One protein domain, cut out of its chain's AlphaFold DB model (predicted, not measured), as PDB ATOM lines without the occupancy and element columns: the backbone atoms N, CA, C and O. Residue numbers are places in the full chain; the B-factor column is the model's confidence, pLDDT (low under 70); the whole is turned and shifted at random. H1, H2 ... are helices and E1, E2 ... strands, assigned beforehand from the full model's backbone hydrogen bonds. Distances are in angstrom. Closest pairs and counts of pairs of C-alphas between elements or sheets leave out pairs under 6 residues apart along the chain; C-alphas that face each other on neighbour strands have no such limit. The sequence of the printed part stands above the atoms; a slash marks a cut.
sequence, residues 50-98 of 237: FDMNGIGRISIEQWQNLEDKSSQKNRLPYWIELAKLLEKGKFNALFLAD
ATOM      1  N   PHE A  50      41.913 -40.837  35.846       94.06
ATOM      2  CA  PHE A  50      41.122 -41.718  36.693       94.06
ATOM      3  C   PHE A  50      41.557 -43.164  36.479       94.06
ATOM      4  O   PHE A  50      41.335 -43.723  35.406       94.06
ATOM      5  N   ASP A  51      42.149 -43.765  37.509       91.94
ATOM      6  CA  ASP A  51      42.584 -45.156  37.481       91.94
ATOM      7  C   ASP A  51      42.182 -45.924  38.755       91.94
ATOM      8  O   ASP A  51      41.521 -45.392  39.648       91.94
ATOM      9  N   MET A  52      42.528 -47.206  38.811       89.31
ATOM     10  CA  MET A  52      42.293 -48.117  39.929       89.31
ATOM     11  C   MET A  52      43.393 -49.182  39.946       89.31
ATOM     12  O   MET A  52      43.859 -49.611  38.882       89.31
ATOM     13  N   ASN A  53      43.780 -49.638  41.141       84.00
ATOM     14  CA  ASN A  53      44.720 -50.747  41.305       84.00
ATOM     15  C   ASN A  53      44.041 -52.101  41.023       84.00
ATOM     16  O   ASN A  53      43.744 -52.875  41.926       84.00
ATOM     17  N   GLY A  54      43.768 -52.352  39.746       74.56
ATOM     18  CA  GLY A  54      43.161 -53.573  39.231       74.56
ATOM     19  C   GLY A  54      43.354 -53.671  37.718       74.56
ATOM     20  O   GLY A  54      43.481 -52.651  37.033       74.56
ATOM     21  N   ILE A  55      43.405 -54.904  37.205       69.06
ATOM     22  CA  ILE A  55      43.661 -55.187  35.782       69.06
ATOM     23  C   ILE A  55      42.489 -54.693  34.913       69.06
ATOM     24  O   ILE A  55      42.709 -54.075  33.874       69.06
ATOM     25  N   GLY A  56      41.247 -54.902  35.363       62.62
ATOM     26  CA  GLY A  56      40.042 -54.299  34.785       62.62
ATOM     27  C   GLY A  56      39.584 -53.066  35.573       62.62
ATOM     28  O   GLY A  56      39.672 -53.054  36.799       62.62
ATOM     29  N   ARG A  57      39.084 -52.036  34.872       70.44
ATOM     30  CA  ARG A  57      38.508 -50.812  35.472       70.44
ATOM     31  C   ARG A  57      37.099 -50.534  34.930       70.44
ATOM     32  O   ARG A  57      36.134 -51.086  35.437       70.44
ATOM     33  N   ILE A  58      36.982 -49.686  33.901       77.06
ATOM     34  CA  ILE A  58      35.716 -49.393  33.197       77.06
ATOM     35  C   ILE A  58      35.660 -50.146  31.862       77.06
ATOM     36  O   ILE A  58      34.646 -50.764  31.549       77.06
ATOM     37  N   SER A  59      36.761 -50.159  31.107       80.31
ATOM     38  CA  SER A  59      36.907 -50.995  29.915       80.31
ATOM     39  C   SER A  59      37.182 -52.445  30.321       80.31
ATOM     40  O   SER A  59      38.320 -52.816  30.615       80.31
ATOM     41  N   ILE A  60      36.131 -53.262  30.383       76.88
ATOM     42  CA  ILE A  60      36.244 -54.713  30.594       76.88
ATOM     43  C   ILE A  60      37.067 -55.318  29.438       76.88
ATOM     44  O   ILE A  60      37.004 -54.826  28.315       76.88
ATOM     45  N   GLU A  61      37.883 -56.335  29.732       75.69
ATOM     46  CA  GLU A  61      38.740 -57.075  28.777       75.69
ATOM     47  C   GLU A  61      39.820 -56.277  28.013       75.69
ATOM     48  O   GLU A  61      40.682 -56.894  27.393       75.69
ATOM     49  N   GLN A  62      39.891 -54.942  28.128       80.56
ATOM     50  CA  GLN A  62      40.891 -54.115  27.419       80.56
ATOM     51  C   GLN A  62      42.348 -54.552  27.670       80.56
ATOM     52  O   GLN A  62      43.191 -54.412  26.787       80.56
ATOM     53  N   TRP A  63      42.633 -55.138  28.837       77.56
ATOM     54  CA  TRP A  63      43.943 -55.683  29.210       77.56
ATOM     55  C   TRP A  63      44.474 -56.778  28.264       77.56
ATOM     56  O   TRP A  63      45.667 -57.066  28.294       77.56
ATOM     57  N   GLN A  64      43.612 -57.391  27.440       76.94
ATOM     58  CA  GLN A  64      43.999 -58.385  26.431       76.94
ATOM     59  C   GLN A  64      44.630 -57.757  25.176       76.94
ATOM     60  O   GLN A  64      45.229 -58.464  24.367       76.94
ATOM     61  N   ASN A  65      44.504 -56.438  24.984       83.31
ATOM     62  CA  ASN A  65      45.183 -55.734  23.899       83.31
ATOM     63  C   ASN A  65      46.699 -55.702  24.169       83.31
ATOM     64  O   ASN A  65      47.131 -55.280  25.237       83.31
ATOM     65  N   LEU A  66      47.507 -56.091  23.177       86.12
ATOM     66  CA  LEU A  66      48.972 -56.153  23.269       86.12
ATOM     67  C   LEU A  66      49.645 -54.801  23.574       86.12
ATOM     68  O   LEU A  66      50.773 -54.780  24.063       86.12
ATOM     69  N   GLU A  67      48.981 -53.678  23.282       88.44
ATOM     70  CA  GLU A  67      49.469 -52.335  23.633       88.44
ATOM     71  C   GLU A  67      49.057 -51.887  25.051       88.44
ATOM     72  O   GLU A  67      49.617 -50.918  25.581       88.44
ATOM     73  N   ASP A  68      48.096 -52.572  25.679       86.19
ATOM     74  CA  ASP A  68      47.616 -52.253  27.022       86.19
ATOM     75  C   ASP A  68      48.607 -52.731  28.096       86.19
ATOM     76  O   ASP A  68      49.289 -53.747  27.968       86.19
ATOM     77  N   LYS A  69      48.717 -51.958  29.181       84.81
ATOM     78  CA  LYS A  69      49.685 -52.197  30.265       84.81
ATOM     79  C   LYS A  69      49.025 -52.444  31.620       84.81
ATOM     80  O   LYS A  69      49.722 -52.490  32.630       84.81
ATOM     81  N   SER A  70      47.704 -52.606  31.674       80.81
ATOM     82  CA  SER A  70      46.946 -52.751  32.927       80.81
ATOM     83  C   SER A  70      47.304 -54.025  33.698       80.81
ATOM     84  O   SER A  70      47.224 -54.038  34.924       80.81
ATOM     85  N   SER A  71      47.798 -55.061  33.014       79.25
ATOM     86  CA  SER A  71      48.387 -56.261  33.627       79.25
ATOM     87  C   SER A  71      49.643 -55.973  34.470       79.25
ATOM     88  O   SER A  71      49.966 -56.739  35.371       79.25
ATOM     89  N   GLN A  72      50.334 -54.852  34.231       80.62
ATOM     90  CA  GLN A  72      51.571 -54.467  34.927       80.62
ATOM     91  C   GLN A  72      51.331 -53.585  36.165       80.62
ATOM     92  O   GLN A  72      52.287 -53.187  36.833       80.62
ATOM     93  N   LYS A  73      50.069 -53.285  36.507       82.31
ATOM     94  CA  LYS A  73      49.693 -52.441  37.658       82.31
ATOM     95  C   LYS A  73      50.142 -52.987  39.014       82.31
ATOM     96  O   LYS A  73      50.292 -52.219  39.960       82.31
ATOM     97  N   ASN A  74      50.441 -54.280  39.115       78.31
ATOM     98  CA  ASN A  74      51.056 -54.868  40.308       78.31
ATOM     99  C   ASN A  74      52.548 -54.497  40.490       78.31
ATOM    100  O   ASN A  74      53.151 -54.893  41.487       78.31
ATOM    101  N   ARG A  75      53.171 -53.744  39.564       78.06
ATOM    102  CA  ARG A  75      54.582 -53.325  39.636       78.06
ATOM    103  C   ARG A  75      54.721 -51.806  39.791       78.06
ATOM    104  O   ARG A  75      54.156 -51.027  39.029       78.06
ATOM    105  N   LEU A  76      55.568 -51.373  40.729       86.31
ATOM    106  CA  LEU A  76      55.848 -49.954  40.994       86.31
ATOM    107  C   LEU A  76      56.288 -49.130  39.753       86.31
ATOM    108  O   LEU A  76      55.829 -47.991  39.633       86.31
ATOM    109  N   PRO A  77      57.097 -49.651  38.801       88.81
ATOM    110  CA  PRO A  77      57.456 -48.913  37.587       88.81
ATOM    111  C   PRO A  77      56.263 -48.433  36.750       88.81
ATOM    112  O   PRO A  77      56.337 -47.338  36.199       88.81
ATOM    113  N   TYR A  78      55.150 -49.182  36.697       88.69
ATOM    114  CA  TYR A  78      53.937 -48.750  35.989       88.69
ATOM    115  C   TYR A  78      53.434 -47.405  36.534       88.69
ATOM    116  O   TYR A  78      53.241 -46.450  35.783       88.69
ATOM    117  N   TRP A  79      53.292 -47.311  37.858       91.06
ATOM    118  CA  TRP A  79      52.787 -46.118  38.536       91.06
ATOM    119  C   TRP A  79      53.760 -44.938  38.456       91.06
ATOM    120  O   TRP A  79      53.318 -43.799  38.310       91.06
ATOM    121  N   ILE A  80      55.073 -45.195  38.490       94.44
ATOM    122  CA  ILE A  80      56.102 -44.158  38.316       94.44
ATOM    123  C   ILE A  80      56.048 -43.563  36.902       94.44
ATOM    124  O   ILE A  80      56.049 -42.340  36.753       94.44
ATOM    125  N   GLU A  81      55.985 -44.395  35.859       96.38
ATOM    126  CA  GLU A  81      55.918 -43.899  34.477       96.38
ATOM    127  C   GLU A  81      54.574 -43.229  34.165       96.38
ATOM    128  O   GLU A  81      54.550 -42.203  33.482       96.38
ATOM    129  N   LEU A  82      53.465 -43.724  34.734       95.56
ATOM    130  CA  LEU A  82      52.172 -43.042  34.674       95.56
ATOM    131  C   LEU A  82      52.249 -41.654  35.328       95.56
ATOM    132  O   LEU A  82      51.867 -40.670  34.700       95.56
ATOM    133  N   ALA A  83      52.795 -41.538  36.543       97.12
ATOM    134  CA  ALA A  83      52.936 -40.251  37.229       97.12
ATOM    135  C   ALA A  83      53.750 -39.240  36.395       97.12
ATOM    136  O   ALA A  83      53.263 -38.141  36.119       97.12
ATOM    137  N   LYS A  84      54.927 -39.642  35.888       97.75
ATOM    138  CA  LYS A  84      55.763 -38.814  34.996       97.75
ATOM    139  C   LYS A  84      55.011 -38.360  33.739       97.75
ATOM    140  O   LYS A  84      55.136 -37.206  33.317       97.75
ATOM    141  N   LEU A  85      54.235 -39.254  33.120       97.31
ATOM    142  CA  LEU A  85      53.440 -38.946  31.929       97.31
ATOM    143  C   LEU A  85      52.359 -37.897  32.230       97.31
ATOM    144  O   LEU A  85      52.187 -36.951  31.457       97.31
ATOM    145  N   LEU A  86      51.674 -38.025  33.366       97.56
ATOM    146  CA  LEU A  86      50.632 -37.096  33.806       97.56
ATOM    147  C   LEU A  86      51.200 -35.711  34.162       97.56
ATOM    148  O   LEU A  86      50.652 -34.695  33.727       97.56
ATOM    149  N   GLU A  87      52.344 -35.650  34.849       97.75
ATOM    150  CA  GLU A  87      53.062 -34.397  35.140       97.75
ATOM    151  C   GLU A  87      53.569 -33.696  33.867       97.75
ATOM    152  O   GLU A  87      53.479 -32.463  33.728       97.75
ATOM    153  N   LYS A  88      54.070 -34.469  32.894       98.00
ATOM    154  CA  LYS A  88      54.429 -33.968  31.559       98.00
ATOM    155  C   LYS A  88      53.198 -33.404  30.844       98.00
ATOM    156  O   LYS A  88      53.269 -32.294  30.317       98.00
ATOM    157  N   GLY A  89      52.075 -34.122  30.898       96.56
ATOM    158  CA  GLY A  89      50.776 -33.730  30.339       96.56
ATOM    159  C   GLY A  89      50.044 -32.605  31.084       96.56
ATOM    160  O   GLY A  89      49.004 -32.156  30.614       96.56
ATOM    161  N   LYS A  90      50.578 -32.118  32.215       96.62
ATOM    162  CA  LYS A  90      49.976 -31.065  33.059       96.62
ATOM    163  C   LYS A  90      48.595 -31.424  33.620       96.62
ATOM    164  O   LYS A  90      47.779 -30.530  33.861       96.62
ATOM    165  N   PHE A  91      48.370 -32.714  33.873       96.81
ATOM    166  CA  PHE A  91      47.255 -33.180  34.692       96.81
ATOM    167  C   PHE A  91      47.373 -32.633  36.122       96.81
ATOM    168  O   PHE A  91      48.462 -32.344  36.615       96.81
ATOM    169  N   ASN A  92      46.229 -32.468  36.777       96.12
ATOM    170  CA  ASN A  92      46.115 -31.932  38.127       96.12
ATOM    171  C   ASN A  92      46.352 -32.991  39.207       96.12
ATOM    172  O   ASN A  92      46.942 -32.671  40.234       96.12
ATOM    173  N   ALA A  93      45.881 -34.220  38.986       96.38
ATOM    174  CA  ALA A  93      46.061 -35.348  39.896       96.38
ATOM    175  C   ALA A  93      45.875 -36.693  39.174       96.38
ATOM    176  O   ALA A  93      45.206 -36.773  38.141       96.38
ATOM    177  N   LEU A  94      46.405 -37.755  39.780       96.19
ATOM    178  CA  LEU A  94      45.934 -39.123  39.583       96.19
ATOM    179  C   LEU A  94      44.879 -39.410  40.662       96.19
ATOM    180  O   LEU A  94      45.168 -39.326  41.853       96.19
ATOM    181  N   PHE A  95      43.654 -39.707  40.244       95.06
ATOM    182  CA  PHE A  95      42.554 -40.114  41.109       95.06
ATOM    183  C   PHE A  95      42.448 -41.640  41.077       95.06
ATOM    184  O   PHE A  95      42.259 -42.218  40.005       95.06
ATOM    185  N   LEU A  96      42.574 -42.280  42.240       92.81
ATOM    186  CA  LEU A  96      42.509 -43.733  42.388       92.81
ATOM    187  C   LEU A  96      41.164 -44.135  43.004       92.81
ATOM    188  O   LEU A  96      40.841 -43.705  44.111       92.81
ATOM    189  N   ALA A  97      40.388 -44.954  42.290       91.38
ATOM    190  CA  ALA A  97      39.303 -45.724  42.897       91.38
ATOM    191  C   ALA A  97      39.844 -46.978  43.592       91.38
ATOM    192  O   ALA A  97      40.954 -47.432  43.311       91.38
ATOM    193  N   ASP A  98      39.015 -47.535  44.470       87.44
ATOM    194  CA  ASP A  98      39.277 -48.763  45.210       87.44
ATOM    195  C   ASP A  98      37.952 -49.478  45.538       87.44
ATOM    196  O   ASP A  98      36.893 -48.840  45.589       87.44
TER     197      ASP A  98
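AT A GLANCE: This is residues 50 to 98 of the 237 residues of the protein "Bac_luciferase domain-containing protein" of Bionectria ochroleuca (UniProt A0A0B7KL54). Two short parallel strands, E1 and E2, form a small ribbon; one helix, H1, lies over it on E2's side, and a long loop, residues 53 to 75, swings out from E1 and back to H1. The 49 printed residues run E1, H1, E2, mixed in class, with under half in named elements. The whole is compact, radius of gyration of the C-alphas 11.1 A, spanning 29 by 20 by 17 A.

IN THESE COORDINATES: E2, residues 93 to 97, is 12.7 A long and ends at C-alpha 97 (39.303, -45.724, 42.897). E1, residues 50 to 52, begins at C-alpha 50 (41.122, -41.718, 36.693). H1, residues 76 to 88, is 18.6 A long.

HOW THE PARTS SIT: E1 and E2 are parallel neighbours at 42 degrees; N 51 and O 95 are within hydrogen-bond range, 2.9 A. E1, H1, E2 form a strand-helix-strand unit, parallel strands joined through a helix, with a right-handed crossover. The closest C-alphas of H1 and E2, Ala 83 and Leu 94, are 7.5 A apart. In H1 every O i to N i+4 pair is within hydrogen-bond range.

THE WHOLE: The farthest C-alphas, Gln 64 and Asn 92, are 29.0 A apart. The printed part has no cut. E1 to H1 is a long link, H1 to E2 a tight one. Residues 55 to 56 have pLDDT under 70.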